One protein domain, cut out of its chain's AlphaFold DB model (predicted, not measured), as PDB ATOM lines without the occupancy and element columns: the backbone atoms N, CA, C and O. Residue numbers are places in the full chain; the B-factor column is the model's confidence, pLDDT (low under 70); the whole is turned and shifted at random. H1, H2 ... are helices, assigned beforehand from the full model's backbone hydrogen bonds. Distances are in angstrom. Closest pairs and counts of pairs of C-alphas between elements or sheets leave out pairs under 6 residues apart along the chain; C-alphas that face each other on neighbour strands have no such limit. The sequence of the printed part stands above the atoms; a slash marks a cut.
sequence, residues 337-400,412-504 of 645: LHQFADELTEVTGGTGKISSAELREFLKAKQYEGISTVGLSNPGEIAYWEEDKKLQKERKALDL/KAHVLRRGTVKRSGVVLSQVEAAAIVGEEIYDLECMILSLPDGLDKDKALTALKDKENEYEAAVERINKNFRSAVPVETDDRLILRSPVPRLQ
ATOM      1  N   LEU A 337     263.834 317.821 240.531       91.38
ATOM      2  CA  LEU A 337     264.217 319.237 240.592       91.38
ATOM      3  C   LEU A 337     263.008 320.132 240.312       91.38
ATOM      4  O   LEU A 337     262.780 321.097 241.034       91.38
ATOM      5  N   HIS A 338     262.238 319.803 239.275       94.00
ATOM      6  CA  HIS A 338     261.084 320.596 238.867       94.00
ATOM      7  C   HIS A 338     259.958 320.546 239.899       94.00
ATOM      8  O   HIS A 338     259.323 321.570 240.145       94.00
ATOM      9  N   GLN A 339     259.737 319.382 240.517       93.88
ATOM     10  CA  GLN A 339     258.793 319.248 241.625       93.88
ATOM     11  C   GLN A 339     259.230 320.109 242.817       93.88
ATOM     12  O   GLN A 339     258.441 320.880 243.353       93.88
ATOM     13  N   PHE A 340     260.501 320.016 243.214       95.25
ATOM     14  CA  PHE A 340     261.029 320.794 244.335       95.25
ATOM     15  C   PHE A 340     260.978 322.298 244.061       95.25
ATOM     16  O   PHE A 340     260.678 323.065 244.968       95.25
ATOM     17  N   ALA A 341     261.230 322.727 242.824       95.06
ATOM     18  CA  ALA A 341     261.113 324.126 242.440       95.06
ATOM     19  C   ALA A 341     259.664 324.638 242.545       95.06
ATOM     20  O   ALA A 341     259.458 325.740 243.050       95.06
ATOM     21  N   ASP A 342     258.656 323.856 242.144       94.56
ATOM     22  CA  ASP A 342     257.245 324.236 242.328       94.56
ATOM     23  C   ASP A 342     256.903 324.396 243.818       94.56
ATOM     24  O   ASP A 342     256.402 325.443 244.223       94.56
ATOM     25  N   GLU A 343     257.262 323.422 244.658       95.31
ATOM     26  CA  GLU A 343     257.012 323.499 246.105       95.31
ATOM     27  C   GLU A 343     257.740 324.688 246.760       95.31
ATOM     28  O   GLU A 343     257.180 325.412 247.583       95.31
ATOM     29  N   LEU A 344     258.992 324.945 246.365       94.88
ATOM     30  CA  LEU A 344     259.750 326.093 246.860       94.88
ATOM     31  C   LEU A 344     259.184 327.423 246.361       94.88
ATOM     32  O   LEU A 344     259.304 328.423 247.067       94.88
ATOM     33  N   THR A 345     258.552 327.460 245.186       94.44
ATOM     34  CA  THR A 345     257.845 328.654 244.700       94.44
ATOM     35  C   THR A 345     256.757 329.051 245.698       94.44
ATOM     36  O   THR A 345     256.677 330.218 246.073       94.44
ATOM     37  N   GLU A 346     255.979 328.089 246.197       91.62
ATOM     38  CA  GLU A 346     254.928 328.339 247.192       91.62
ATOM     39  C   GLU A 346     255.512 328.787 248.539       91.62
ATOM     40  O   GLU A 346     255.094 329.804 249.094       91.62
ATOM     41  N   VAL A 347     256.528 328.076 249.038       91.25
ATOM     42  CA  VAL A 347     257.140 328.347 250.352       91.25
ATOM     43  C   VAL A 347     257.851 329.704 250.403       91.25
ATOM     44  O   VAL A 347     257.860 330.361 251.441       91.25
ATOM     45  N   THR A 348     258.451 330.142 249.295       92.75
ATOM     46  CA  THR A 348     259.304 331.346 249.246       92.75
ATOM     47  C   THR A 348     258.614 332.567 248.628       92.75
ATOM     48  O   THR A 348     259.286 333.554 248.306       92.75
ATOM     49  N   GLY A 349     257.293 332.508 248.412       91.12
ATOM     50  CA  GLY A 349     256.529 333.589 247.780       91.12
ATOM     51  C   GLY A 349     257.001 333.907 246.357       91.12
ATOM     52  O   GLY A 349     257.067 335.071 245.970       91.12
ATOM     53  N   GLY A 350     257.408 332.884 245.604       90.81
ATOM     54  CA  GLY A 350     257.884 332.991 244.224       90.81
ATOM     55  C   GLY A 350     259.354 333.381 244.059       90.81
ATOM     56  O   GLY A 350     259.855 333.402 242.938       90.81
ATOM     57  N   THR A 351     260.079 333.673 245.143       92.25
ATOM     58  CA  THR A 351     261.471 334.149 245.036       92.25
ATOM     59  C   THR A 351     262.482 333.033 244.773       92.25
ATOM     60  O   THR A 351     263.553 333.297 244.228       92.25
ATOM     61  N   GLY A 352     262.178 331.805 245.203       93.31
ATOM     62  CA  GLY A 352     263.094 330.665 245.201       93.31
ATOM     63  C   GLY A 352     264.265 330.797 246.182       93.31
ATOM     64  O   GLY A 352     265.143 329.935 246.197       93.31
ATOM     65  N   LYS A 353     264.311 331.863 246.996       95.06
ATOM     66  CA  LYS A 353     265.397 332.115 247.950       95.06
ATOM     67  C   LYS A 353     265.187 331.270 249.205       95.06
ATOM     68  O   LYS A 353     264.227 331.472 249.939       95.06
ATOM     69  N   ILE A 354     266.117 330.359 249.461       95.00
ATOM     70  CA  ILE A 354     266.134 329.483 250.636       95.00
ATOM     71  C   ILE A 354     267.575 329.333 251.131       95.00
ATOM     72  O   ILE A 354     268.502 329.310 250.316       95.00
ATOM     73  N   SER A 355     267.790 329.252 252.446       94.94
ATOM     74  CA  SER A 355     269.137 329.014 252.978       94.94
ATOM     75  C   SER A 355     269.598 327.575 252.733       94.94
ATOM     76  O   SER A 355     268.790 326.648 252.608       94.94
ATOM     77  N   SER A 356     270.912 327.345 252.731       92.38
ATOM     78  CA  SER A 356     271.467 325.988 252.624       92.38
ATOM     79  C   SER A 356     270.982 325.055 253.744       92.38
ATOM     80  O   SER A 356     270.813 323.855 253.516       92.38
ATOM     81  N   ALA A 357     270.739 325.590 254.944       92.75
ATOM     82  CA  ALA A 357     270.263 324.831 256.097       92.75
ATOM     83  C   ALA A 357     268.791 324.421 255.946       92.75
ATOM     84  O   ALA A 357     268.462 323.250 256.139       92.75
ATOM     85  N   GLU A 358     267.921 325.352 255.553       95.12
ATOM     86  CA  GLU A 358     266.498 325.070 255.320       95.12
ATOM     87  C   GLU A 358     266.311 324.111 254.147       95.12
ATOM     88  O   GLU A 358     265.591 323.120 254.271       95.12
ATOM     89  N   LEU A 359     267.025 324.335 253.035       94.38
ATOM     90  CA  LEU A 359     266.961 323.444 251.881       94.38
ATOM     91  C   LEU A 359     267.414 322.029 252.239       94.38
ATOM     92  O   LEU A 359     266.852 321.050 251.760       94.38
ATOM     93  N   ARG A 360     268.432 321.894 253.090       92.94
ATOM     94  CA  ARG A 360     268.900 320.587 253.548       92.94
ATOM     95  C   ARG A 360     267.816 319.832 254.315       92.94
ATOM     96  O   ARG A 360     267.654 318.635 254.084       92.94
ATOM     97  N   GLU A 361     267.103 320.497 255.221       94.44
ATOM     98  CA  GLU A 361     266.001 319.868 255.955       94.44
ATOM     99  C   GLU A 361     264.820 319.549 255.027       94.44
ATOM    100  O   GLU A 361     264.258 318.458 255.124       94.44
ATOM    101  N   PHE A 362     264.520 320.423 254.059       95.62
ATOM    102  CA  PHE A 362     263.544 320.151 253.000       95.62
ATOM    103  C   PHE A 362     263.911 318.892 252.194       95.62
ATOM    104  O   PHE A 362     263.124 317.952 252.109       95.62
ATOM    105  N   LEU A 363     265.137 318.809 251.667       94.38
ATOM    106  CA  LEU A 363     265.606 317.652 250.895       94.38
ATOM    107  C   LEU A 363     265.634 316.374 251.742       94.38
ATOM    108  O   LEU A 363     265.278 315.299 251.263       94.38
ATOM    109  N   LYS A 364     266.001 316.475 253.022       94.88
ATOM    110  CA  LYS A 364     265.927 315.344 253.949       94.88
ATOM    111  C   LYS A 364     264.491 314.832 254.098       94.88
ATOM    112  O   LYS A 364     264.286 313.619 254.059       94.88
ATOM    113  N   ALA A 365     263.511 315.727 254.247       95.56
ATOM    114  CA  ALA A 365     262.098 315.355 254.307       95.56
ATOM    115  C   ALA A 365     261.649 314.649 253.016       95.56
ATOM    116  O   ALA A 365     261.038 313.585 253.085       95.56
ATOM    117  N   LYS A 366     262.070 315.143 251.845       95.50
ATOM    118  CA  LYS A 366     261.779 314.507 250.547       95.50
ATOM    119  C   LYS A 366     262.393 313.120 250.396       95.50
ATOM    120  O   LYS A 366     261.703 312.185 249.991       95.50
ATOM    121  N   GLN A 367     263.635 312.932 250.840       94.12
ATOM    122  CA  GLN A 367     264.236 311.598 250.896       94.12
ATOM    123  C   GLN A 367     263.452 310.673 251.848       94.12
ATOM    124  O   GLN A 367     263.310 309.475 251.594       94.12
ATOM    125  N   TYR A 368     262.893 311.209 252.938       94.50
ATOM    126  CA  TYR A 368     262.037 310.442 253.848       94.50
ATOM    127  C   TYR A 368     260.672 310.101 253.245       94.50
ATOM    128  O   TYR A 368     260.129 309.049 253.579       94.50
ATOM    129  N   GLU A 369     260.153 310.898 252.321       94.69
ATOM    130  CA  GLU A 369     258.961 310.577 251.520       94.69
ATOM    131  C   GLU A 369     259.255 309.538 250.422       94.69
ATOM    132  O   GLU A 369     258.335 308.928 249.887       94.69
ATOM    133  N   GLY A 370     260.534 309.258 250.142       92.56
ATOM    134  CA  GLY A 370     260.963 308.336 249.087       92.56
ATOM    135  C   GLY A 370     261.185 309.015 247.733       92.56
ATOM    136  O   GLY A 370     261.360 308.326 246.732       92.56
ATOM    137  N   ILE A 371     261.201 310.349 247.699       93.06
ATOM    138  CA  ILE A 371     261.496 311.132 246.499       93.06
ATOM    139  C   ILE A 371     263.011 311.341 246.418       93.06
ATOM    140  O   ILE A 371     263.641 311.794 247.372       93.06
ATOM    141  N   SER A 372     263.600 311.013 245.268       90.62
ATOM    142  CA  SER A 372     265.048 311.081 245.058       90.62
ATOM    143  C   SER A 372     265.583 312.516 245.102       90.62
ATOM    144  O   SER A 372     265.153 313.375 244.327       90.62
ATOM    145  N   THR A 373     266.601 312.751 245.935       91.88
ATOM    146  CA  THR A 373     267.368 314.011 245.979       91.88
ATOM    147  C   THR A 373     268.738 313.917 245.295       91.88
ATOM    148  O   THR A 373     269.625 314.755 245.506       91.88
ATOM    149  N   VAL A 374     268.939 312.888 244.465       88.62
ATOM    150  CA  VAL A 374     270.183 312.676 243.712       88.62
ATOM    151  C   VAL A 374     270.511 313.899 242.854       88.62
ATOM    152  O   VAL A 374     269.663 314.465 242.174       88.62
ATOM    153  N   GLY A 375     271.775 314.329 242.908       83.94
ATOM    154  CA  GLY A 375     272.250 315.512 242.184       83.94
ATOM    155  C   GLY A 375     271.976 316.848 242.887       83.94
ATOM    156  O   GLY A 375     272.440 317.881 242.407       83.94
ATOM    157  N   LEU A 376     271.277 316.830 244.027       87.56
ATOM    158  CA  LEU A 376     271.069 317.983 244.910       87.56
ATOM    159  C   LEU A 376     271.672 317.747 246.293       87.56
ATOM    160  O   LEU A 376     272.271 318.646 246.873       87.56
ATOM    161  N   SER A 377     271.569 316.528 246.814       88.06
ATOM    162  CA  SER A 377     272.228 316.119 248.055       88.06
ATOM    163  C   SER A 377     273.499 315.319 247.776       88.06
ATOM    164  O   SER A 377     273.629 314.637 246.754       88.06
ATOM    165  N   ASN A 378     274.469 315.388 248.690       84.31
ATOM    166  CA  ASN A 378     275.677 314.573 248.579       84.31
ATOM    167  C   ASN A 378     275.312 313.084 248.776       84.31
ATOM    168  O   ASN A 378     274.564 312.780 249.707       84.31
ATOM    169  N   PRO A 379     275.861 312.135 247.990       85.38
ATOM    170  CA  PRO A 379     275.595 310.704 248.176       85.38
ATOM    171  C   PRO A 379     275.804 310.200 249.611       85.38
ATOM    172  O   PRO A 379     275.048 309.362 250.094       85.38
ATOM    173  N   GLY A 380     276.799 310.738 250.328       85.12
ATOM    174  CA  GLY A 380     277.028 310.395 251.734       85.12
ATOM    175  C   GLY A 380     275.938 310.905 252.683       85.12
ATOM    176  O   GLY A 380     275.718 310.306 253.732       85.12
ATOM    177  N   GLU A 381     275.250 311.990 252.327       88.25
ATOM    178  CA  GLU A 381     274.107 312.519 253.082       88.25
ATOM    179  C   GLU A 381     272.850 311.703 252.815       88.25
ATOM    180  O   GLU A 381     272.177 311.339 253.771       88.25
ATOM    181  N   ILE A 382     272.596 311.360 251.550       90.38
ATOM    182  CA  ILE A 382     271.486 310.487 251.145       90.38
ATOM    183  C   ILE A 382     271.580 309.153 251.892       90.38
ATOM    184  O   ILE A 382     270.646 308.775 252.596       90.38
ATOM    185  N   ALA A 383     272.746 308.499 251.840       89.38
ATOM    186  CA  ALA A 383     272.979 307.236 252.540       89.38
ATOM    187  C   ALA A 383     272.788 307.365 254.063       89.38
ATOM    188  O   ALA A 383     272.230 306.475 254.701       89.38
ATOM    189  N   TYR A 384     273.230 308.482 254.653       91.06
ATOM    190  CA  TYR A 384     273.002 308.755 256.072       91.06
ATOM    191  C   TYR A 384     271.509 308.923 256.388       91.06
ATOM    192  O   TYR A 384     271.036 308.382 257.380       91.06
ATOM    193  N   TRP A 385     270.755 309.656 255.570       92.75
ATOM    194  CA  TRP A 385     269.324 309.871 255.785       92.75
ATOM    195  C   TRP A 385     268.519 308.576 255.677       92.75
ATOM    196  O   TRP A 385     267.640 308.346 256.505       92.75
ATOM    197  N   GLU A 386     268.836 307.718 254.713       91.56
ATOM    198  CA  GLU A 386     268.202 306.404 254.564       91.56
ATOM    199  C   GLU A 386     268.439 305.511 255.788       91.56
ATOM    200  O   GLU A 386     267.503 304.895 256.308       91.56
ATOM    201  N   GLU A 387     269.673 305.493 256.295       88.88
ATOM    202  CA  GLU A 387     270.047 304.777 257.517       88.88
ATOM    203  C   GLU A 387     269.333 305.353 258.754       88.88
ATOM    204  O   GLU A 387     268.723 304.609 259.524       88.88
ATOM    205  N   ASP A 388     269.324 306.681 258.907       89.25
ATOM    206  CA  ASP A 388     268.675 307.378 260.025       89.25
ATOM    207  C   ASP A 388     267.155 307.127 260.028       89.25
ATOM    208  O   ASP A 388     266.582 306.834 261.079       89.25
ATOM    209  N   LYS A 389     266.496 307.125 258.856       90.31
ATOM    210  CA  LYS A 389     265.068 306.784 258.709       90.31
ATOM    211  C   LYS A 389     264.778 305.358 259.178       90.31
ATOM    212  O   LYS A 389     263.789 305.127 259.881       90.31
ATOM    213  N   LYS A 390     265.633 304.399 258.807       87.81
ATOM    214  CA  LYS A 390     265.506 302.998 259.229       87.81
ATOM    215  C   LYS A 390     265.638 302.872 260.750       87.81
ATOM    216  O   LYS A 390     264.750 302.311 261.389       87.81
ATOM    217  N   LEU A 391     266.672 303.479 261.332       84.94
ATOM    218  CA  LEU A 391     266.911 303.464 262.779       84.94
ATOM    219  C   LEU A 391     265.783 304.142 263.568       84.94
ATOM    220  O   LEU A 391     265.401 303.661 264.631       84.94
ATOM    221  N   GLN A 392     265.208 305.237 263.063       84.19
ATOM    222  CA  GLN A 392     264.052 305.880 263.699       84.19
ATOM    223  C   GLN A 392     262.829 304.959 263.743       84.19
ATOM    224  O   GLN A 392     262.120 304.933 264.752       84.19
ATOM    225  N   LYS A 393     262.580 304.190 262.676       84.69
ATOM    226  CA  LYS A 393     261.487 303.210 262.633       84.69
ATOM    227  C   LYS A 393     261.706 302.087 263.650       84.69
ATOM    228  O   LYS A 393     260.776 301.738 264.368       84.69
ATOM    229  N   GLU A 394     262.929 301.569 263.741       82.12
ATOM    230  CA  GLU A 394     263.300 300.525 264.706       82.12
ATOM    231  C   GLU A 394     263.183 301.018 266.157       82.12
ATOM    232  O   GLU A 394     262.605 300.330 266.993       82.12
ATOM    233  N   ARG A 395     263.642 302.242 266.453       78.12
ATOM    234  CA  ARG A 395     263.490 302.860 267.783       78.12
ATOM    235  C   ARG A 395     262.028 303.015 268.181       78.12
ATOM    236  O   ARG A 395     261.670 302.631 269.284       78.12
ATOM    237  N   LYS A 396     261.183 303.523 267.275       76.12
ATOM    238  CA  LYS A 396     259.739 303.655 267.527       76.12
ATOM    239  C   LYS A 396     259.075 302.302 267.793       76.12
ATOM    240  O   LYS A 396     258.206 302.230 268.651       76.12
ATOM    241  N   ALA A 397     259.477 301.248 267.081       73.75
ATOM    242  CA  ALA A 397     258.974 299.897 267.327       73.75
ATOM    243  C   ALA A 397     259.384 299.376 268.718       73.75
ATOM    244  O   ALA A 397     258.556 298.827 269.432       73.75
ATOM    245  N   LEU A 398     260.629 299.619 269.136       67.06
ATOM    246  CA  LEU A 398     261.135 299.201 270.449       67.06
ATOM    247  C   LEU A 398     260.555 300.015 271.614       67.06
ATOM    248  O   LEU A 398     260.292 299.452 272.674       67.06
ATOM    249  N   ASP A 399     260.317 301.314 271.417       63.62
ATOM    250  CA  ASP A 399     259.643 302.180 272.398       63.62
ATOM    251  C   ASP A 399     258.199 301.729 272.669       63.62
ATOM    252  O   ASP A 399     257.704 301.883 273.784       63.62
ATOM    253  N   LEU A 400     257.530 301.136 271.673       60.47
ATOM    254  CA  LEU A 400     256.201 300.535 271.829       60.47
ATOM    255  C   LEU A 400     256.241 299.199 272.590       60.47
ATOM    256  O   LEU A 400     255.256 298.843 273.234       60.47
ATOM    257  N   LYS A 412     278.872 302.650 265.692       76.88
ATOM    258  CA  LYS A 412     279.945 303.643 265.613       76.88
ATOM    259  C   LYS A 412     280.043 304.242 264.206       76.88
ATOM    260  O   LYS A 412     280.315 305.436 264.076       76.88
ATOM    261  N   ALA A 413     279.790 303.447 263.164       78.75
ATOM    262  CA  ALA A 413     279.750 303.910 261.779       78.75
ATOM    263  C   ALA A 413     278.668 304.982 261.538       78.75
ATOM    264  O   ALA A 413     278.976 306.038 260.978       78.75
ATOM    265  N   HIS A 414     277.440 304.762 262.017       81.62
ATOM    266  CA  HIS A 414     276.332 305.715 261.901       81.62
ATOM    267  C   HIS A 414     276.642 307.031 262.632       81.62
ATOM    268  O   HIS A 414     276.495 308.118 262.067       81.62
ATOM    269  N   VAL A 415     277.179 306.957 263.858       82.12
ATOM    270  CA  VAL A 415     277.584 308.149 264.632       82.12
ATOM    271  C   VAL A 415     278.664 308.955 263.902       82.12
ATOM    272  O   VAL A 415     278.589 310.186 263.833       82.12
ATOM    273  N   LEU A 416     279.659 308.279 263.320       83.12
ATOM    274  CA  LEU A 416     280.727 308.923 262.548       83.12
ATOM    275  C   LEU A 416     280.199 309.589 261.270       83.12
ATOM    276  O   LEU A 416     280.610 310.713 260.950       83.12
ATOM    277  N   ARG A 417     279.273 308.937 260.555       84.56
ATOM    278  CA  ARG A 417     278.594 309.522 259.386       84.56
ATOM    279  C   ARG A 417     277.802 310.759 259.790       84.56
ATOM    280  O   ARG A 417     278.049 311.826 259.231       84.56
ATOM    281  N   ARG A 418     276.976 310.672 260.838       86.69
ATOM    282  CA  ARG A 418     276.233 311.807 261.408       86.69
ATOM    283  C   ARG A 418     277.151 312.981 261.748       86.69
ATOM    284  O   ARG A 418     276.859 314.118 261.389       86.69
ATOM    285  N   GLY A 419     278.274 312.719 262.415       86.75
ATOM    286  CA  GLY A 419     279.264 313.745 262.747       86.75
ATOM    287  C   GLY A 419     279.919 314.376 261.512       86.75
ATOM    288  O   GLY A 419     280.228 315.565 261.508       86.75
ATOM    289  N   THR A 420     280.122 313.612 260.442       86.94
ATOM    290  CA  THR A 420     280.684 314.112 259.174       86.94
ATOM    291  C   THR A 420     279.684 314.984 258.420       86.94
ATOM    292  O   THR A 420     280.015 316.106 258.046       86.94
ATOM    293  N   VAL A 421     278.445 314.515 258.300       86.50
ATOM    294  CA  VAL A 421     277.295 315.221 257.716       86.50
ATOM    295  C   VAL A 421     277.049 316.553 258.438       86.50
ATOM    296  O   VAL A 421     276.982 317.598 257.796       86.50
ATOM    297  N   LYS A 422     277.018 316.553 259.780       88.81
ATOM    298  CA  LYS A 422     276.864 317.779 260.584       88.81
ATOM    299  C   LYS A 422     278.008 318.772 260.383       88.81
ATOM    300  O   LYS A 422     277.750 319.954 260.191       88.81
ATOM    301  N   ARG A 423     279.263 318.309 260.414       88.44
ATOM    302  CA  ARG A 423     280.431 319.179 260.184       88.44
ATOM    303  C   ARG A 423     280.395 319.805 258.792       88.44
ATOM    304  O   ARG A 423     280.673 320.991 258.666       88.44
ATOM    305  N   SER A 424     280.025 319.022 257.778       86.00
ATOM    306  CA  SER A 424     279.849 319.524 256.414       86.00
ATOM    307  C   SER A 424     278.774 320.608 256.361       86.00
ATOM    308  O   SER A 424     279.018 321.659 255.779       86.00
ATOM    309  N   GLY A 425     277.628 320.392 257.017       87.12
ATOM    310  CA  GLY A 425     276.570 321.399 257.123       87.12
ATOM    311  C   GLY A 425     277.057 322.713 257.742       87.12
ATOM    312  O   GLY A 425     276.864 323.762 257.145       87.12
ATOM    313  N   VAL A 426     277.771 322.658 258.874       90.81
ATOM    314  CA  VAL A 426     278.309 323.865 259.538       90.81
ATOM    315  C   VAL A 426     279.240 324.652 258.617       90.81
ATOM    316  O   VAL A 426     279.132 325.872 258.538       90.81
ATOM    317  N   VAL A 427     280.136 323.968 257.900       89.38
ATOM    318  CA  VAL A 427     281.047 324.628 256.953       89.38
ATOM    319  C   VAL A 427     280.273 325.303 255.820       89.38
ATOM    320  O   VAL A 427     280.607 326.427 255.459       89.38
ATOM    321  N   LEU A 428     279.239 324.651 255.275       88.50
ATOM    322  CA  LEU A 428     278.395 325.244 254.232       88.50
ATOM    323  C   LEU A 428     277.686 326.503 254.732       88.50
ATOM    324  O   LEU A 428     277.766 327.528 254.067       88.50
ATOM    325  N   SER A 429     277.091 326.465 255.926       91.88
ATOM    326  CA  SER A 429     276.428 327.638 256.506       91.88
ATOM    327  C   SER A 429     277.400 328.785 256.802       91.88
ATOM    328  O   SER A 429     277.037 329.943 256.644       91.88
ATOM    329  N   GLN A 430     278.646 328.495 257.196       93.88
ATOM    330  CA  GLN A 430     279.668 329.533 257.380       93.88
ATOM    331  C   GLN A 430     280.079 330.187 256.054       93.88
ATOM    332  O   GLN A 430     280.232 331.405 255.999       93.88
ATOM    333  N   VAL A 431     280.254 329.388 254.995       94.44
ATOM    334  CA  VAL A 431     280.558 329.898 253.648       94.44
ATOM    335  C   VAL A 431     279.399 330.741 253.120       94.44
ATOM    336  O   VAL A 431     279.638 331.840 252.625       94.44
ATOM    337  N   GLU A 432     278.163 330.264 253.273       95.38
ATOM    338  CA  GLU A 432     276.954 330.991 252.883       95.38
ATOM    339  C   GLU A 432     276.821 332.315 253.645       95.38
ATOM    340  O   GLU A 432     276.576 333.345 253.026       95.38
ATOM    341  N   ALA A 433     277.056 332.323 254.963       96.44
ATOM    342  CA  ALA A 433     277.023 333.542 255.774       96.44
ATOM    343  C   ALA A 433     278.041 334.588 255.293       96.44
ATOM    344  O   ALA A 433     277.694 335.754 255.143       96.44
ATOM    345  N   ALA A 434     279.277 334.179 254.990       97.06
ATOM    346  CA  ALA A 434     280.271 335.095 254.427       97.06
ATOM    347  C   ALA A 434     279.865 335.593 253.025       97.06
ATOM    348  O   ALA A 434     280.032 336.768 252.715       97.06
ATOM    349  N   ALA A 435     279.287 334.726 252.189       96.25
ATOM    350  CA  ALA A 435     278.813 335.110 250.861       96.25
ATOM    351  C   ALA A 435     277.606 336.064 250.895       96.25
ATOM    352  O   ALA A 435     277.488 336.907 250.011       96.25
ATOM    353  N   ILE A 436     276.742 335.966 251.915       96.81
ATOM    354  CA  ILE A 436     275.667 336.936 252.175       96.81
ATOM    355  C   ILE A 436     276.263 338.323 252.421       96.81
ATOM    356  O   ILE A 436     275.854 339.270 251.763       96.81
ATOM    357  N   VAL A 437     277.284 338.439 253.278       97.69
ATOM    358  CA  VAL A 437     277.970 339.727 253.501       97.69
ATOM    359  C   VAL A 437     278.593 340.249 252.197       97.69
ATOM    360  O   VAL A 437     278.533 341.441 251.913       97.69
ATOM    361  N   GLY A 438     279.137 339.364 251.357       96.25
ATOM    362  CA  GLY A 438     279.656 339.727 250.033       96.25
ATOM    363  C   GLY A 438     278.600 340.286 249.065       96.25
ATOM    364  O   GLY A 438     278.910 341.185 248.281       96.25
ATOM    365  N   GLU A 439     277.366 339.775 249.117       95.56
ATOM    366  CA  GLU A 439     276.206 340.309 248.382       95.56
ATOM    367  C   GLU A 439     275.766 341.663 248.958       95.56
ATOM    368  O   GLU A 439     275.616 342.614 248.199       95.56
ATOM    369  N   GLU A 440     275.674 341.792 250.287       96.19
ATOM    370  CA  GLU A 440     275.339 343.057 250.964       96.19
ATOM    371  C   GLU A 440     276.333 344.178 250.624       96.19
ATOM    372  O   GLU A 440     275.933 345.327 250.441       96.19
ATOM    373  N   ILE A 441     277.625 343.852 250.502       96.31
ATOM    374  CA  ILE A 441     278.644 344.800 250.035       96.31
ATOM    375  C   ILE A 441     278.286 345.324 248.640       96.31
ATOM    376  O   ILE A 441     278.338 346.529 248.415       96.31
ATOM    377  N   TYR A 442     277.905 344.446 247.709       94.69
ATOM    378  CA  TYR A 442     277.529 344.861 246.356       94.69
ATOM    379  C   TYR A 442     276.250 345.709 246.339       94.69
ATOM    380  O   TYR A 442     276.190 346.714 245.632       94.69
ATOM    381  N   ASP A 443     275.255 345.358 247.153       93.88
ATOM    382  CA  ASP A 443     274.024 346.144 247.281       93.88
ATOM    383  C   ASP A 443     274.308 347.554 247.834       93.88
ATOM    384  O   ASP A 443     273.767 348.544 247.333       93.88
ATOM    385  N   LEU A 444     275.214 347.670 248.813       95.00
ATOM    386  CA  LEU A 444     275.698 348.959 249.317       95.00
ATOM    387  C   LEU A 444     276.463 349.747 248.247       95.00
ATOM    388  O   LEU A 444     276.250 350.949 248.122       95.00
ATOM    389  N   GLU A 445     277.314 349.097 247.449       94.38
ATOM    390  CA  GLU A 445     278.016 349.744 246.333       94.38
ATOM    391  C   GLU A 445     277.027 350.325 245.301       94.38
ATOM    392  O   GLU A 445     277.186 351.472 244.873       94.38
ATOM    393  N   CYS A 446     275.970 349.583 244.949       91.75
ATOM    394  CA  CYS A 446     274.887 350.066 244.081       91.75
ATOM    395  C   CYS A 446     274.129 351.254 244.700       91.75
ATOM    396  O   CYS A 446     273.832 352.237 244.013       91.75
ATOM    397  N   MET A 447     273.838 351.198 246.004       91.94
ATOM    398  CA  MET A 447     273.184 352.295 246.725       91.94
ATOM    399  C   MET A 447     274.048 353.563 246.725       91.94
ATOM    400  O   MET A 447     273.541 354.644 246.431       91.94
ATOM    401  N   ILE A 448     275.346 353.441 247.015       93.44
ATOM    402  CA  ILE A 448     276.290 354.568 247.096       93.44
ATOM    403  C   ILE A 448     276.355 355.347 245.781       93.44
ATOM    404  O   ILE A 448     276.437 356.575 245.808       93.44
ATOM    405  N   LEU A 449     276.289 354.662 244.636       87.12
ATOM    406  CA  LEU A 449     276.234 355.323 243.331       87.12
ATOM    407  C   LEU A 449     274.975 356.173 243.132       87.12
ATOM    408  O   LEU A 449     275.014 357.157 242.399       87.12
ATOM    409  N   SER A 450     273.870 355.793 243.770       87.81
ATOM    410  CA  SER A 450     272.596 356.507 243.666       87.81
ATOM    411  C   SER A 450     272.522 357.728 244.594       87.81
ATOM    412  O   SER A 450     271.595 358.529 244.473       87.81
ATOM    413  N   LEU A 451     273.474 357.884 245.524       92.25
ATOM    414  CA  LEU A 451     273.511 358.994 246.475       92.25
ATOM    415  C   LEU A 451     274.270 360.207 245.906       92.25
ATOM    416  O   LEU A 451     275.357 360.044 245.335       92.25
ATOM    417  N   PRO A 452     273.754 361.438 246.104       90.38
ATOM    418  CA  PRO A 452     274.509 362.648 245.803       90.38
ATOM    419  C   PRO A 452     275.713 362.779 246.743       90.38
ATOM    420  O   PRO A 452     275.722 362.233 247.850       90.38
ATOM    421  N   ASP A 453     276.723 363.533 246.318       90.75
ATOM    422  CA  ASP A 453     277.876 363.820 247.170       90.75
ATOM    423  C   ASP A 453     277.443 364.605 248.417       90.75
ATOM    424  O   ASP A 453     276.711 365.594 248.333       90.75
ATOM    425  N   GLY A 454     277.881 364.145 249.590       92.12
ATOM    426  CA  GLY A 454     277.519 364.731 250.874       92.12
ATOM    427  C   GLY A 454     277.634 363.746 252.035       92.12
ATOM    428  O   GLY A 454     278.071 362.605 251.878       92.12
ATOM    429  N   LEU A 455     277.176 364.190 253.208       92.06
ATOM    430  CA  LEU A 455     277.305 363.465 254.477       92.06
ATOM    431  C   LEU A 455     276.742 362.035 254.420       92.06
ATOM    432  O   LEU A 455     277.288 361.125 255.039       92.06
ATOM    433  N   ASP A 456     275.641 361.826 253.700       91.06
ATOM    434  CA  ASP A 456     274.995 360.514 253.629       91.06
ATOM    435  C   ASP A 456     275.789 359.523 252.770       91.06
ATOM    436  O   ASP A 456     275.886 358.347 253.127       91.06
ATOM    437  N   LYS A 457     276.452 359.999 251.708       93.00
ATOM    438  CA  LYS A 457     277.385 359.191 250.914       93.00
ATOM    439  C   LYS A 457     278.642 358.846 251.711       93.00
ATOM    440  O   LYS A 457     279.075 357.699 251.680       93.00
ATOM    441  N   ASP A 458     279.170 359.783 252.499       93.12
ATOM    442  CA  ASP A 458     280.326 359.536 253.376       93.12
ATOM    443  C   ASP A 458     280.013 358.499 254.469       93.12
ATOM    444  O   ASP A 458     280.819 357.605 254.757       93.12
ATOM    445  N   LYS A 459     278.808 358.567 255.053       94.62
ATOM    446  CA  LYS A 459     278.314 357.542 255.987       94.62
ATOM    447  C   LYS A 459     278.197 356.182 255.306       94.62
ATOM    448  O   LYS A 459     278.636 355.187 255.879       94.62
ATOM    449  N   ALA A 460     277.639 356.133 254.097       94.00
ATOM    450  CA  ALA A 460     277.498 354.894 253.340       94.00
ATOM    451  C   ALA A 460     278.863 354.288 252.961       94.00
ATOM    452  O   ALA A 460     279.048 353.082 253.099       94.00
ATOM    453  N   LEU A 461     279.852 355.107 252.587       94.62
ATOM    454  CA  LEU A 461     281.235 354.668 252.349       94.62
ATOM    455  C   LEU A 461     281.906 354.123 253.618       94.62
ATOM    456  O   LEU A 461     282.656 353.149 253.556       94.62
ATOM    457  N   THR A 462     281.621 354.718 254.778       95.56
ATOM    458  CA  THR A 462     282.103 354.199 256.069       95.56
ATOM    459  C   THR A 462     281.470 352.841 256.377       95.56
ATOM    460  O   THR A 462     282.185 351.888 256.679       95.56
ATOM    461  N   ALA A 463     280.151 352.720 256.205       95.94
ATOM    462  CA  ALA A 463     279.429 351.462 256.390       95.94
ATOM    463  C   ALA A 463     279.902 350.366 255.418       95.94
ATOM    464  O   ALA A 463     280.028 349.208 255.813       95.94
ATOM    465  N   LEU A 464     280.213 350.730 254.167       96.50
ATOM    466  CA  LEU A 464     280.820 349.834 253.185       96.50
ATOM    467  C   LEU A 464     282.145 349.273 253.713       96.50
ATOM    468  O   LEU A 464     282.320 348.060 253.739       96.50
ATOM    469  N   LYS A 465     283.040 350.133 254.207       96.06
ATOM    470  CA  LYS A 465     284.327 349.706 254.772       96.06
ATOM    471  C   LYS A 465     284.160 348.793 255.991       96.06
ATOM    472  O   LYS A 465     284.895 347.817 256.139       96.06
ATOM    473  N   ASP A 466     283.195 349.082 256.861       96.69
ATOM    474  CA  ASP A 466     282.886 348.223 258.008       96.69
ATOM    475  C   ASP A 466     282.399 346.838 257.556       96.69
ATOM    476  O   ASP A 466     282.835 345.821 258.100       96.69
ATOM    477  N   LYS A 467     281.567 346.786 256.509       96.88
ATOM    478  CA  LYS A 467     281.113 345.535 255.891       96.88
ATOM    479  C   LYS A 467     282.233 344.762 255.203       96.88
ATOM    480  O   LYS A 467     282.272 343.539 255.308       96.88
ATOM    481  N   GLU A 468     283.180 345.438 254.559       96.44
ATOM    482  CA  GLU A 468     284.378 344.796 254.007       96.44
ATOM    483  C   GLU A 468     285.222 344.140 255.110       96.44
ATOM    484  O   GLU A 468     285.626 342.985 254.979       96.44
ATOM    485  N   ASN A 469     285.417 344.827 256.240       96.50
ATOM    486  CA  ASN A 469     286.105 344.251 257.397       96.50
ATOM    487  C   ASN A 469     285.332 343.057 257.990       96.50
ATOM    488  O   ASN A 469     285.944 342.067 258.399       96.50
ATOM    489  N   GLU A 470     283.997 343.128 258.033       96.94
ATOM    490  CA  GLU A 470     283.136 342.014 258.449       96.94
ATOM    491  C   GLU A 470     283.319 340.796 257.532       96.94
ATOM    492  O   GLU A 470     283.500 339.677 258.025       96.94
ATOM    493  N   TYR A 471     283.320 341.014 256.216       96.69
ATOM    494  CA  TYR A 471     283.516 339.974 255.210       96.69
ATOM    495  C   TYR A 471     284.872 339.282 255.370       96.69
ATOM    496  O   TYR A 471     284.925 338.054 255.475       96.69
ATOM    497  N   GLU A 472     285.961 340.046 255.482       95.38
ATOM    498  CA  GLU A 472     287.301 339.478 255.668       95.38
ATOM    499  C   GLU A 472     287.405 338.687 256.978       95.38
ATOM    500  O   GLU A 472     287.856 337.537 256.989       95.38
ATOM    501  N   ALA A 473     286.876 339.226 258.081       96.19
ATOM    502  CA  ALA A 473     286.833 338.512 259.354       96.19
ATOM    503  C   ALA A 473     286.002 337.215 259.270       96.19
ATOM    504  O   ALA A 473     286.354 336.203 259.887       96.19
ATOM    505  N   ALA A 474     284.900 337.208 258.511       95.81
ATOM    506  CA  ALA A 474     284.095 336.014 258.276       95.81
ATOM    507  C   ALA A 474     284.871 334.960 257.466       95.81
ATOM    508  O   ALA A 474     284.901 333.787 257.855       95.81
ATOM    509  N   VAL A 475     285.567 335.370 256.400       95.31
ATOM    510  CA  VAL A 475     286.422 334.494 255.582       95.31
ATOM    511  C   VAL A 475     287.570 333.904 256.402       95.31
ATOM    512  O   VAL A 475     287.887 332.717 256.277       95.31
ATOM    513  N   GLU A 476     288.188 334.687 257.287       95.38
ATOM    514  CA  GLU A 476     289.287 334.221 258.132       95.38
ATOM    515  C   GLU A 476     288.865 333.150 259.143       95.38
ATOM    516  O   GLU A 476     289.627 332.204 259.388       95.38
ATOM    517  N   ARG A 477     287.645 333.236 259.683       94.12
ATOM    518  CA  ARG A 477     287.089 332.218 260.593       94.12
ATOM    519  C   ARG A 477     286.837 330.880 259.897       94.12
ATOM    520  O   ARG A 477     286.846 329.837 260.552       94.12
ATOM    521  N   ILE A 478     286.636 330.886 258.579       94.00
ATOM    522  CA  ILE A 478     286.429 329.669 257.794       94.00
ATOM    523  C   ILE A 478     287.748 328.904 257.666       94.00
ATOM    524  O   ILE A 478     288.829 329.463 257.433       94.00
ATOM    525  N   ASN A 479     287.661 327.577 257.777       90.81
ATOM    526  CA  ASN A 479     288.800 326.696 257.558       90.81
ATOM    527  C   ASN A 479     289.428 326.966 256.181       90.81
ATOM    528  O   ASN A 479     288.743 327.004 255.159       90.81
ATOM    529  N   LYS A 480     290.758 327.104 256.158       90.81
ATOM    530  CA  LYS A 480     291.553 327.468 254.977       90.81
ATOM    531  C   LYS A 480     291.204 326.681 253.708       90.81
ATOM    532  O   LYS A 480     291.260 327.249 252.622       90.81
ATOM    533  N   ASN A 481     290.828 325.409 253.835       88.38
ATOM    534  CA  ASN A 481     290.491 324.548 252.698       88.38
ATOM    535  C   ASN A 481     289.178 324.936 251.998       88.38
ATOM    536  O   ASN A 481     288.961 324.522 250.864       88.38
ATOM    537  N   PHE A 482     288.316 325.715 252.657       88.81
ATOM    538  CA  PHE A 482     287.001 326.116 252.154       88.81
ATOM    539  C   PHE A 482     286.897 327.612 251.846       88.81
ATOM    540  O   PHE A 482     285.908 328.032 251.256       88.81
ATOM    541  N   ARG A 483     287.915 328.419 252.176       91.31
ATOM    542  CA  ARG A 483     287.896 329.873 251.927       91.31
ATOM    543  C   ARG A 483     287.699 330.226 250.451       91.31
ATOM    544  O   ARG A 483     287.010 331.188 250.147       91.31
ATOM    545  N   SER A 484     288.229 329.419 249.528       89.19
ATOM    546  CA  SER A 484     288.038 329.628 248.084       89.19
ATOM    547  C   SER A 484     286.598 329.410 247.606       89.19
ATOM    548  O   SER A 484     286.267 329.832 246.500       89.19
ATOM    549  N   ALA A 485     285.737 328.776 248.412       89.62
ATOM    550  CA  ALA A 485     284.324 328.619 248.089       89.62
ATOM    551  C   ALA A 485     283.533 329.917 248.297       89.62
ATOM    552  O   ALA A 485     282.577 330.140 247.566       89.62
ATOM    553  N   VAL A 486     283.953 330.790 249.223       93.94
ATOM    554  CA  VAL A 486     283.253 332.053 249.524       93.94
ATOM    555  C   VAL A 486     283.124 332.961 248.295       93.94
ATOM    556  O   VAL A 486     281.996 333.325 247.970       93.94
ATOM    557  N   PRO A 487     284.194 333.293 247.542       93.75
ATOM    558  CA  PRO A 487     284.045 334.139 246.359       93.75
ATOM    559  C   PRO A 487     283.264 333.454 245.232       93.75
ATOM    560  O   PRO A 487     282.610 334.134 244.458       93.75
ATOM    561  N   VAL A 488     283.317 332.121 245.110       92.62
ATOM    562  CA  VAL A 488     282.493 331.392 244.121       92.62
ATOM    563  C   VAL A 488     281.014 331.515 244.473       92.62
ATOM    564  O   VAL A 488     280.196 331.792 243.607       92.62
ATOM    565  N   GLU A 489     280.686 331.339 245.748       93.44
ATOM    566  CA  GLU A 489     279.319 331.427 246.243       93.44
ATOM    567  C   GLU A 489     278.778 332.860 246.188       93.44
ATOM    568  O   GLU A 489     277.656 333.067 245.740       93.44
ATOM    569  N   THR A 490     279.598 333.850 246.546       95.19
ATOM    570  CA  THR A 490     279.269 335.277 246.392       95.19
ATOM    571  C   THR A 490     278.955 335.593 244.932       95.19
ATOM    572  O   THR A 490     277.908 336.153 244.629       95.19
ATOM    573  N   ASP A 491     279.819 335.173 244.006       94.94
ATOM    574  CA  ASP A 491     279.622 335.429 242.583       94.94
ATOM    575  C   ASP A 491     278.364 334.731 242.025       94.94
ATOM    576  O   ASP A 491     277.623 335.355 241.272       94.94
ATOM    577  N   ASP A 492     278.070 333.476 242.404       94.06
ATOM    578  CA  ASP A 492     276.834 332.783 241.987       94.06
ATOM    579  C   ASP A 492     275.574 333.535 242.477       94.06
ATOM    580  O   ASP A 492     274.595 333.634 241.733       94.06
ATOM    581  N   ARG A 493     275.602 334.122 243.685       94.12
ATOM    582  CA  ARG A 493     274.506 334.970 244.202       94.12
ATOM    583  C   ARG A 493     274.345 336.244 243.382       94.12
ATOM    584  O   ARG A 493     273.230 336.565 242.974       94.12
ATOM    585  N   LEU A 494     275.452 336.930 243.091       94.19
ATOM    586  CA  LEU A 494     275.438 338.136 242.264       94.19
ATOM    587  C   LEU A 494     274.903 337.840 240.861       94.19
ATOM    588  O   LEU A 494     274.088 338.599 240.357       94.19
ATOM    589  N   ILE A 495     275.291 336.722 240.246       92.69
ATOM    590  CA  ILE A 495     274.771 336.306 238.934       92.69
ATOM    591  C   ILE A 495     273.249 336.123 238.948       92.69
ATOM    592  O   ILE A 495     272.587 336.448 237.966       92.69
ATOM    593  N   LEU A 496     272.695 335.588 240.035       92.25
ATOM    594  CA  LEU A 496     271.262 335.324 240.148       92.25
ATOM    595  C   LEU A 496     270.430 336.569 240.456       92.25
ATOM    596  O   LEU A 496     269.236 336.581 240.144       92.25
ATOM    597  N   ARG A 497     271.005 337.552 241.151       91.44
ATOM    598  CA  ARG A 497     270.238 338.604 241.841       91.44
ATOM    599  C   ARG A 497     270.617 340.025 241.446       91.44
ATOM    600  O   ARG A 497     269.819 340.926 241.678       91.44
ATOM    601  N   SER A 498     271.780 340.222 240.828       86.69
ATOM    602  CA  SER A 498     272.148 341.493 240.202       86.69
ATOM    603  C   SER A 498     271.279 341.746 238.963       86.69
ATOM    604  O   SER A 498     270.898 340.792 238.279       86.69
ATOM    605  N   PRO A 499     271.008 343.017 238.617       78.19
ATOM    606  CA  PRO A 499     270.336 343.364 237.365       78.19
ATOM    607  C   PRO A 499     271.155 343.017 236.108       78.19
ATOM    608  O   PRO A 499     270.611 343.036 235.007       78.19
ATOM    609  N   VAL A 500     272.452 342.713 236.241       86.31
ATOM    610  CA  VAL A 500     273.348 342.494 235.099       86.31
ATOM    611  C   VAL A 500     273.450 341.006 234.755       86.31
ATOM    612  O   VAL A 500     273.992 340.231 235.551       86.31
ATOM    613  N   PRO A 501     273.013 340.576 233.557       84.19
ATOM    614  CA  PRO A 501     273.129 339.185 233.143       84.19
ATOM    615  C   PRO A 501     274.592 338.839 232.837       84.19
ATOM    616  O   PRO A 501     275.201 339.393 231.926       84.19
ATOM    617  N   ARG A 502     275.168 337.893 233.588       86.81
ATOM    618  CA  ARG A 502     276.562 337.427 233.387       86.81
ATOM    619  C   ARG A 502     276.679 335.980 232.929       86.81
ATOM    620  O   ARG A 502     277.742 335.548 232.494       86.81
ATOM    621  N   LEU A 503     275.600 335.216 233.060       91.12
ATOM    622  CA  LEU A 503     275.566 333.799 232.734       91.12
ATOM    623  C   LEU A 503     274.326 333.519 231.894       91.12
ATOM    624  O   LEU A 503     273.208 333.688 232.378       91.12
ATOM    625  N   GLN A 504     274.524 333.059 230.654       92.62
ATOM    626  CA  GLN A 504     273.417 332.751 229.739       92.62
ATOM    627  C   GLN A 504     272.416 331.765 230.353       92.62
ATOM    628  O   GLN A 504     271.214 331.915 230.157       92.62
TER     629      GLN A 504
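This is residues 337 to 400 and 412 to 504 of the 645 residues of the protein "Mitochondrial transcription factor 1" of Periconia macrospinosa (UniProt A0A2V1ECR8). One long helix, H4, is the spine of a loose rod: H5 folds back along it as a hairpin, H6 crosses it, H2 and H3 meet it by their early residues, and H1 sits beyond H2. Residues 392 to 400 of H3 stick out. The printed part has 157 residues with six named helices, H1 to H6 in order, all helix; the radius of gyration of the C-alphas is 20.2 A, the spans 70 by 34 by 32 A.

Find C-alpha 412 at (279.945, 303.643, 265.613); H4 runs 57.7 A to C-alpha 450 at (272.596, 356.507, 243.666). H5 is residues 455 to 477, H3 379 to 400, H1 337 to 347, H2 356 to 369, H6 485 to 497.

Hub H4 touches four helices, closest C-alphas: H5 at Ala 434 and Ala 474, 5.5 A, a shallow tilt of 19 degrees, opposite ways; H6 at Ala 435 and Thr 490, 4.5 A; H3 at Glu 381 and Val 421, 6.2 A; H2 at Ser 356 and Ser 429, 6.5 A. Every O i to N i+4 pair is within hydrogen-bond range except in H4, 34 of 35.

Residues 401 to 411 are cut out, a 24.7 A gap between C-alphas. Residues 398 to 400 are under pLDDT 70.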